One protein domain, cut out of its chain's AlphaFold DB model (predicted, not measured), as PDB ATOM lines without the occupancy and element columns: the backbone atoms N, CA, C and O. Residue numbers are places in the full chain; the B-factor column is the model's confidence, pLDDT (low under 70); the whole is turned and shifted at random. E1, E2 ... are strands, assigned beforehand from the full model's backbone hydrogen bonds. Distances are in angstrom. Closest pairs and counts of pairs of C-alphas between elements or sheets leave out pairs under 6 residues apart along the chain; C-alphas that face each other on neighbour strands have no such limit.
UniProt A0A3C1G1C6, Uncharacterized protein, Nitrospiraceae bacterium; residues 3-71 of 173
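Overview. This is residues 3 to 71 of the 173 residues of an uncharacterized protein of Nitrospiraceae bacterium (UniProt A0A3C1G1C6). Five strands make an open trough: the sheet of E1, E4 and E5 is one wall, the hairpin of E2 and E3 the other, and residues 56 to 71 fold back over the open side. The printed part has 69 residues, under half in named elements: all strand, E1 to E5, no named helix; the sheet's order E1, E4, E5 is antiparallel. It is compact, radius of gyration of the C-alphas 12.2 A, spanning 34 by 24 by 17 A.

Along the chain. E1 is residues 7 to 12, from C-alpha 7 at (-12.617, 138.371, 306.956); E2 is 19 to 23, E3 28 to 32. E4 is 39 to 45, 19.4 A long; E5 is 50 to 55, 16.0 A, ending at C-alpha 55 (3.850, 131.674, 303.575).

Arrangement. E1 and E4 are antiparallel, 159 degrees, with N 11 and O 42 2.8 A apart. E4 and E5 form a hairpin, N 41 to O 53 2.8 A. E2 and E3 form another, N 20 to O 31 2.8 A. E1 and E2 are near each other; E3 and E5 are apart.

Size, cuts and confidence. The printed part has no cut and no long link. Residues 3 to 4 and 70 to 71 are under pLDDT 70.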
ATOM      1  N   GLN A   3     -13.219 135.487 297.705       66.81
ATOM      2  CA  GLN A   3     -14.436 135.770 296.946       66.81
ATOM      3  C   GLN A   3     -15.654 135.146 297.641       66.81
ATOM      4  O   GLN A   3     -15.657 133.945 297.892       66.81
ATOM      5  N   GLY A   4     -16.678 135.960 297.916       66.38
ATOM      6  CA  GLY A   4     -17.933 135.517 298.544       66.38
ATOM      7  C   GLY A   4     -17.929 135.530 300.077       66.38
ATOM      8  O   GLY A   4     -18.992 135.457 300.681       66.38
ATOM      9  N   ASP A   5     -16.772 135.735 300.710       75.31
ATOM     10  CA  ASP A   5     -16.640 135.726 302.167       75.31
ATOM     11  C   ASP A   5     -16.074 137.041 302.708       75.31
ATOM     12  O   ASP A   5     -15.324 137.747 302.029       75.31
ATOM     13  N   ARG A   6     -16.351 137.328 303.987       85.94
ATOM     14  CA  ARG A   6     -15.722 138.434 304.718       85.94
ATOM     15  C   ARG A   6     -14.749 137.933 305.777       85.94
ATOM     16  O   ARG A   6     -15.035 136.967 306.478       85.94
ATOM     17  N   ILE A   7     -13.621 138.619 305.920       89.62
ATOM     18  CA  ILE A   7     -12.617 138.371 306.956       89.62
ATOM     19  C   ILE A   7     -13.148 138.905 308.293       89.62
ATOM     20  O   ILE A   7     -13.512 140.076 308.390       89.62
ATOM     21  N   ALA A   8     -13.171 138.057 309.320       90.62
ATOM     22  CA  ALA A   8     -13.482 138.438 310.698       90.62
ATOM     23  C   ALA A   8     -12.204 138.663 311.516       90.62
ATOM     24  O   ALA A   8     -12.039 139.713 312.133       90.62
ATOM     25  N   HIS A   9     -11.281 137.697 311.488       90.75
ATOM     26  CA  HIS A   9     -10.022 137.761 312.232       90.75
ATOM     27  C   HIS A   9      -8.856 137.193 311.424       90.75
ATOM     28  O   HIS A   9      -9.028 136.309 310.588       90.75
ATOM     29  N   VAL A  10      -7.653 137.684 311.716       92.25
ATOM     30  CA  VAL A  10      -6.392 137.162 311.183       92.25
ATOM     31  C   VAL A  10      -5.500 136.810 312.365       92.25
ATOM     32  O   VAL A  10      -5.268 137.647 313.235       92.25
ATOM     33  N   ILE A  11      -5.024 135.570 312.411       93.62
ATOM     34  CA  ILE A  11      -4.180 135.038 313.480       93.62
ATOM     35  C   ILE A  11      -2.853 134.609 312.857       93.62
ATOM     36  O   ILE A  11      -2.822 133.878 311.866       93.62
ATOM     37  N   LEU A  12      -1.754 135.076 313.442       94.00
ATOM     38  CA  LEU A  12      -0.402 134.782 312.982       94.00
ATOM     39  C   LEU A  12       0.168 133.572 313.724       94.00
ATOM     40  O   LEU A  12       0.148 133.538 314.952       94.00
ATOM     41  N   GLY A  13       0.726 132.612 312.987       90.44
ATOM     42  CA  GLY A  13       1.502 131.498 313.546       90.44
ATOM     43  C   GLY A  13       2.965 131.846 313.852       90.44
ATOM     44  O   GLY A  13       3.764 130.955 314.124       90.44
ATOM     45  N   PHE A  14       3.340 133.120 313.761       91.06
ATOM     46  CA  PHE A  14       4.703 133.626 313.923       91.06
ATOM     47  C   PHE A  14       4.683 135.046 314.510       91.06
ATOM     48  O   PHE A  14       3.618 135.621 314.735       91.06
ATOM     49  N   SER A  15       5.865 135.610 314.782       92.19
ATOM     50  CA  SER A  15       5.982 136.935 315.404       92.19
ATOM     51  C   SER A  15       5.335 138.036 314.545       92.19
ATOM     52  O   SER A  15       5.650 138.121 313.354       92.19
ATOM     53  N   PRO A  16       4.492 138.916 315.121       90.94
ATOM     54  CA  PRO A  16       3.895 140.033 314.389       90.94
ATOM     55  C   PRO A  16       4.940 141.023 313.865       90.94
ATOM     56  O   PRO A  16       4.737 141.610 312.809       90.94
ATOM     57  N   ASP A  17       6.095 141.142 314.524       93.44
ATOM     58  CA  ASP A  17       7.172 142.046 314.097       93.44
ATOM     59  C   ASP A  17       7.843 141.602 312.782       93.44
ATOM     60  O   ASP A  17       8.579 142.363 312.156       93.44
ATOM     61  N   ALA A  18       7.594 140.365 312.343       92.81
ATOM     62  CA  ALA A  18       8.157 139.813 311.118       92.81
ATOM     63  C   ALA A  18       7.367 140.196 309.852       92.81
ATOM     64  O   ALA A  18       7.822 139.915 308.739       92.81
ATOM     65  N   ILE A  19       6.185 140.810 309.994       93.69
ATOM     66  CA  ILE A  19       5.245 141.018 308.892       93.69
ATOM     67  C   ILE A  19       4.480 142.340 309.008       93.69
ATOM     68  O   ILE A  19       4.055 142.752 310.079       93.69
ATOM     69  N   SER A  20       4.239 142.983 307.871       93.44
ATOM     70  CA  SER A  20       3.232 144.027 307.736       93.44
ATOM     71  C   SER A  20       1.978 143.424 307.110       93.44
ATOM     72  O   SER A  20       2.030 142.817 306.034       93.44
ATOM     73  N   LEU A  21       0.856 143.564 307.815       92.50
ATOM     74  CA  LEU A  21      -0.453 143.095 307.385       92.50
ATOM     75  C   LEU A  21      -1.423 144.264 307.277       92.50
ATOM     76  O   LEU A  21      -1.534 145.088 308.183       92.50
ATOM     77  N   GLN A  22      -2.188 144.275 306.194       90.69
ATOM     78  CA  GLN A  22      -3.351 145.138 306.046       90.69
ATOM     79  C   GLN A  22      -4.499 144.296 305.510       90.69
ATOM     80  O   GLN A  22      -4.309 143.499 304.596       90.69
ATOM     81  N   ASN A  23      -5.701 144.467 306.045       89.00
ATOM     82  CA  ASN A  23      -6.879 143.776 305.541       89.00
ATOM     83  C   ASN A  23      -8.011 144.755 305.221       89.00
ATOM     84  O   ASN A  23      -8.151 145.807 305.841       89.00
ATOM     85  N   THR A  24      -8.825 144.382 304.240       87.19
ATOM     86  CA  THR A  24     -10.156 144.944 303.991       87.19
ATOM     87  C   THR A  24     -11.205 143.918 304.426       87.19
ATOM     88  O   THR A  24     -10.893 142.964 305.145       87.19
ATOM     89  N   SER A  25     -12.459 144.091 303.998       84.31
ATOM     90  CA  SER A  25     -13.507 143.101 304.241       84.31
ATOM     91  C   SER A  25     -13.229 141.750 303.585       84.31
ATOM     92  O   SER A  25     -13.680 140.749 304.111       84.31
ATOM     93  N   ASP A  26     -12.519 141.703 302.458       83.69
ATOM     94  CA  ASP A  26     -12.376 140.510 301.605       83.69
ATOM     95  C   ASP A  26     -10.944 140.295 301.085       83.69
ATOM     96  O   ASP A  26     -10.667 139.366 300.324       83.69
ATOM     97  N   THR A  27     -10.001 141.159 301.453       89.19
ATOM     98  CA  THR A  27      -8.633 141.123 300.942       89.19
ATOM     99  C   THR A  27      -7.649 141.227 302.091       89.19
ATOM    100  O   THR A  27      -7.834 142.015 303.012       89.19
ATOM    101  N   LEU A  28      -6.592 140.420 302.022       91.88
ATOM    102  CA  LEU A  28      -5.461 140.451 302.937       91.88
ATOM    103  C   LEU A  28      -4.210 140.796 302.128       91.88
ATOM    104  O   LEU A  28      -3.873 140.090 301.175       91.88
ATOM    105  N   TYR A  29      -3.554 141.887 302.496       91.31
ATOM    106  CA  TYR A  29      -2.264 142.322 301.980       91.31
ATOM    107  C   TYR A  29      -1.180 141.853 302.947       91.31
ATOM    108  O   TYR A  29      -1.271 142.081 304.154       91.31
ATOM    109  N   ILE A  30      -0.172 141.176 302.400       91.12
ATOM    110  CA  ILE A  30       0.864 140.470 303.150       91.12
ATOM    111  C   ILE A  30       2.214 140.973 302.656       91.12
ATOM    112  O   ILE A  30       2.552 140.788 301.488       91.12
ATOM    113  N   GLN A  31       2.986 141.596 303.543       90.31
ATOM    114  CA  GLN A  31       4.329 142.075 303.241       90.31
ATOM    115  C   GLN A  31       5.302 141.595 304.326       90.31
ATOM    116  O   GLN A  31       5.327 142.162 305.418       90.31
ATOM    117  N   PRO A  32       6.126 140.568 304.055       89.44
ATOM    118  CA  PRO A  32       7.198 140.172 304.963       89.44
ATOM    119  C   PRO A  32       8.172 141.334 305.211       89.44
ATOM    120  O   PRO A  32       8.528 142.052 304.270       89.44
ATOM    121  N   LEU A  33       8.596 141.506 306.468       90.44
ATOM    122  CA  LEU A  33       9.582 142.510 306.901       90.44
ATOM    123  C   LEU A  33      10.965 141.904 307.164       90.44
ATOM    124  O   LEU A  33      11.960 142.624 307.191       90.44
ATOM    125  N   VAL A  34      11.028 140.583 307.334       89.69
ATOM    126  CA  VAL A  34      12.267 139.821 307.514       89.69
ATOM    127  C   VAL A  34      12.494 138.885 306.335       89.69
ATOM    128  O   VAL A  34      11.552 138.428 305.681       89.69
ATOM    129  N   GLU A  35      13.759 138.584 306.062       83.50
ATOM    130  CA  GLU A  35      14.113 137.582 305.063       83.50
ATOM    131  C   GLU A  35      13.713 136.181 305.528       83.50
ATOM    132  O   GLU A  35      13.732 135.863 306.716       83.50
ATOM    133  N   ASN A  36      13.374 135.321 304.569       84.38
ATOM    134  CA  ASN A  36      13.060 133.913 304.803       84.38
ATOM    135  C   ASN A  36      11.879 133.623 305.739       84.38
ATOM    136  O   ASN A  36      11.774 132.515 306.268       84.38
ATOM    137  N   LEU A  37      10.949 134.572 305.891       87.19
ATOM    138  CA  LEU A  37       9.713 134.338 306.630       87.19
ATOM    139  C   LEU A  37       8.935 133.159 306.026       87.19
ATOM    140  O   LEU A  37       8.538 133.192 304.862       87.19
ATOM    141  N   THR A  38       8.720 132.130 306.840       89.94
ATOM    142  CA  THR A  38       7.919 130.945 306.515       89.94
ATOM    143  C   THR A  38       7.004 130.660 307.698       89.94
ATOM    144  O   THR A  38       7.435 130.772 308.846       89.94
ATOM    145  N   GLY A  39       5.750 130.309 307.433       90.44
ATOM    146  CA  GLY A  39       4.776 129.997 308.475       90.44
ATOM    147  C   GLY A  39       3.343 130.235 308.026       90.44
ATOM    148  O   GLY A  39       3.097 130.668 306.903       90.44
ATOM    149  N   ASP A  40       2.397 129.974 308.919       93.12
ATOM    150  CA  ASP A  40       0.975 130.000 308.584       93.12
ATOM    151  C   ASP A  40       0.269 131.252 309.103       93.12
ATOM    152  O   ASP A  40       0.514 131.732 310.214       93.12
ATOM    153  N   ILE A  41      -0.658 131.752 308.292       92.81
ATOM    154  CA  ILE A  41      -1.649 132.753 308.669       92.81
ATOM    155  C   ILE A  41      -3.017 132.080 308.660       92.81
ATOM    156  O   ILE A  41      -3.449 131.535 307.645       92.81
ATOM    157  N   TYR A  42      -3.727 132.167 309.777       92.88
ATOM    158  CA  TYR A  42      -5.085 131.660 309.908       92.88
ATOM    159  C   TYR A  42      -6.061 132.818 309.729       92.88
ATOM    160  O   TYR A  42      -6.056 133.780 310.497       92.88
ATOM    161  N   VAL A  43      -6.899 132.737 308.704       92.31
ATOM    162  CA  VAL A  43      -7.910 133.743 308.383       92.31
ATOM    163  C   VAL A  43      -9.269 133.181 308.760       92.31
ATOM    164  O   VAL A  43      -9.759 132.246 308.130       92.31
ATOM    165  N   VAL A  44      -9.861 133.731 309.814       90.31
ATOM    166  CA  VAL A  44     -11.202 133.377 310.279       90.31
ATOM    167  C   VAL A  44     -12.202 134.242 309.526       90.31
ATOM    168  O   VAL A  44     -12.112 135.473 309.552       90.31
ATOM    169  N   MET A  45     -13.148 133.601 308.857       89.94
ATOM    170  CA  MET A  45     -14.193 134.249 308.075       89.94
ATOM    171  C   MET A  45     -15.418 134.534 308.955       89.94
ATOM    172  O   MET A  45     -15.613 133.916 310.002       89.94
ATOM    173  N   THR A  46     -16.274 135.467 308.541       86.81
ATOM    174  CA  THR A  46     -17.487 135.844 309.293       86.81
ATOM    175  C   THR A  46     -18.522 134.727 309.407       86.81
ATOM    176  O   THR A  46     -19.387 134.799 310.272       86.81
ATOM    177  N   ASP A  47     -18.451 133.703 308.552       82.06
ATOM    178  CA  ASP A  47     -19.297 132.505 308.624       82.06
ATOM    179  C   ASP A  47     -18.777 131.460 309.637       82.06
ATOM    180  O   ASP A  47     -19.356 130.384 309.774       82.06
ATOM    181  N   GLY A  48     -17.681 131.766 310.345       79.56
ATOM    182  CA  GLY A  48     -17.046 130.888 311.327       79.56
ATOM    183  C   GLY A  48     -16.074 129.867 310.732       79.56
ATOM    184  O   GLY A  48     -15.393 129.174 311.488       79.56
ATOM    185  N   LYS A  49     -15.951 129.768 309.400       82.75
ATOM    186  CA  LYS A  49     -14.925 128.929 308.769       82.75
ATOM    187  C   LYS A  49     -13.558 129.596 308.866       82.75
ATOM    188  O   LYS A  49     -13.437 130.810 308.980       82.75
ATOM    189  N   SER A  50     -12.507 128.787 308.784       85.94
ATOM    190  CA  SER A  50     -11.126 129.273 308.756       85.94
ATOM    191  C   SER A  50     -10.422 128.836 307.477       85.94
ATOM    192  O   SER A  50     -10.652 127.739 306.967       85.94
ATOM    193  N   LYS A  51      -9.554 129.702 306.961       87.19
ATOM    194  CA  LYS A  51      -8.630 129.427 305.859       87.19
ATOM    195  C   LYS A  51      -7.205 129.520 306.375       87.19
ATOM    196  O   LYS A  51      -6.900 130.397 307.176       87.19
ATOM    197  N   ILE A  52      -6.339 128.636 305.896       90.06
ATOM    198  CA  ILE A  52      -4.910 128.672 306.204       90.06
ATOM    199  C   ILE A  52      -4.189 129.193 304.965       90.06
ATOM    200  O   ILE A  52      -4.366 128.660 303.870       90.06
ATOM    201  N   VAL A  53      -3.415 130.258 305.139       89.56
ATOM    202  CA  VAL A  53      -2.522 130.817 304.125       89.56
ATOM    203  C   VAL A  53      -1.096 130.556 304.588       89.56
ATOM    204  O   VAL A  53      -0.611 131.213 305.507       89.56
ATOM    205  N   SER A  54      -0.433 129.593 303.958       89.69
ATOM    206  CA  SER A  54       0.963 129.268 304.249       89.69
ATOM    207  C   SER A  54       1.895 130.176 303.451       89.69
ATOM    208  O   SER A  54       1.827 130.237 302.223       89.69
ATOM    209  N   LEU A  55       2.771 130.887 304.154       89.25
ATOM    210  CA  LEU A  55       3.850 131.674 303.575       89.25
ATOM    211  C   LEU A  55       5.088 130.800 303.417       89.25
ATOM    212  O   LEU A  55       5.522 130.158 304.373       89.25
ATOM    213  N   VAL A  56       5.680 130.829 302.226       88.00
ATOM    214  CA  VAL A  56       6.925 130.124 301.908       88.00
ATOM    215  C   VAL A  56       7.928 131.135 301.369       88.00
ATOM    216  O   VAL A  56       7.605 131.916 300.471       88.00
ATOM    217  N   SER A  57       9.150 131.128 301.907       83.12
ATOM    218  CA  SER A  57      10.225 131.970 301.377       83.12
ATOM    219  C   SER A  57      10.521 131.624 299.918       83.12
ATOM    220  O   SER A  57      10.660 130.456 299.557       83.12
ATOM    221  N   THR A  58      10.651 132.647 299.075       82.38
ATOM    222  CA  THR A  58      10.977 132.483 297.658       82.38
ATOM    223  C   THR A  58      11.822 133.641 297.137       82.38
ATOM    224  O   THR A  58      11.840 134.745 297.699       82.38
ATOM    225  N   ILE A  59      12.528 133.399 296.033       81.38
ATOM    226  CA  ILE A  59      13.333 134.418 295.354       81.38
ATOM    227  C   ILE A  59      12.432 135.515 294.755       81.38
ATOM    228  O   ILE A  59      11.311 135.224 294.334       81.38
ATOM    229  N   PRO A  60      12.894 136.780 294.653       74.56
ATOM    230  CA  PRO A  60      12.050 137.906 294.236       74.56
ATOM    231  C   PRO A  60      11.296 137.716 292.912       74.56
ATOM    232  O   PRO A  60      10.181 138.212 292.773       74.56
ATOM    233  N   GLY A  61      11.878 136.982 291.958       72.81
ATOM    234  CA  GLY A  61      11.271 136.712 290.651       72.81
ATOM    235  C   GLY A  61      10.131 135.685 290.657       72.81
ATOM    236  O   GLY A  61       9.396 135.619 289.680       72.81
ATOM    237  N   LEU A  62       9.969 134.916 291.737       78.00
ATOM    238  CA  LEU A  62       8.968 133.848 291.872       78.00
ATOM    239  C   LEU A  62       7.889 134.175 292.917       78.00
ATOM    240  O   LEU A  62       7.171 133.291 293.367       78.00
ATOM    241  N   ARG A  63       7.794 135.440 293.342       78.75
ATOM    242  CA  ARG A  63       6.797 135.872 294.327       78.75
ATOM    243  C   ARG A  63       5.411 135.944 293.701       78.75
ATOM    244  O   ARG A  63       5.211 136.663 292.718       78.75
ATOM    245  N   ASP A  64       4.447 135.305 294.349       76.88
ATOM    246  CA  ASP A  64       3.037 135.500 294.038       76.88
ATOM    247  C   ASP A  64       2.635 136.946 294.338       76.88
ATOM    248  O   ASP A  64       2.677 137.409 295.478       76.88
ATOM    249  N   ARG A  65       2.241 137.689 293.298       79.31
ATOM    250  CA  ARG A  65       1.767 139.076 293.447       79.31
ATOM    251  C   ARG A  65       0.314 139.149 293.902       79.31
ATOM    252  O   ARG A  65      -0.099 140.142 294.494       79.31
ATOM    253  N   SER A  66      -0.473 138.123 293.587       80.19
ATOM    254  CA  SER A  66      -1.889 138.055 293.932       80.19
ATOM    255  C   SER A  66      -2.373 136.614 293.973       80.19
ATOM    256  O   SER A  66      -2.192 135.881 293.003       80.19
ATOM    257  N   VAL A  67      -3.075 136.254 295.045       78.38
ATOM    258  CA  VAL A  67      -3.756 134.964 295.181       78.38
ATOM    259  C   VAL A  67      -5.252 135.211 295.375       78.38
ATOM    260  O   VAL A  67      -5.674 136.038 296.198       78.38
ATOM    261  N   ARG A  68      -6.070 134.507 294.589       76.75
ATOM    262  CA  ARG A  68      -7.530 134.512 294.706       76.75
ATOM    263  C   ARG A  68      -7.978 133.184 295.303       76.75
ATOM    264  O   ARG A  68      -7.661 132.135 294.760       76.75
ATOM    265  N   ILE A  69      -8.706 133.256 296.412       71.69
ATOM    266  CA  ILE A  69      -9.261 132.100 297.112       71.69
ATOM    267  C   ILE A  69     -10.754 132.077 296.798       71.69
ATOM    268  O   ILE A  69     -11.476 133.018 297.136       71.69
ATOM    269  N   ILE A  70     -11.185 131.029 296.099       65.00
ATOM    270  CA  ILE A  70     -12.571 130.824 295.672       65.00
ATOM    271  C   ILE A  70     -13.166 129.719 296.546       65.00
ATOM    272  O   ILE A  70     -12.608 128.624 296.641       65.00
ATOM    273  N   ASN A  71     -14.281 130.011 297.213       59.88
ATOM    274  CA  ASN A  71     -15.010 129.029 298.007       59.88
ATOM    275  C   ASN A  71     -15.952 128.201 297.122       59.88
ATOM    276  O   ASN A  71     -17.064 128.620 296.834       59.88
TER     277      ASN A  71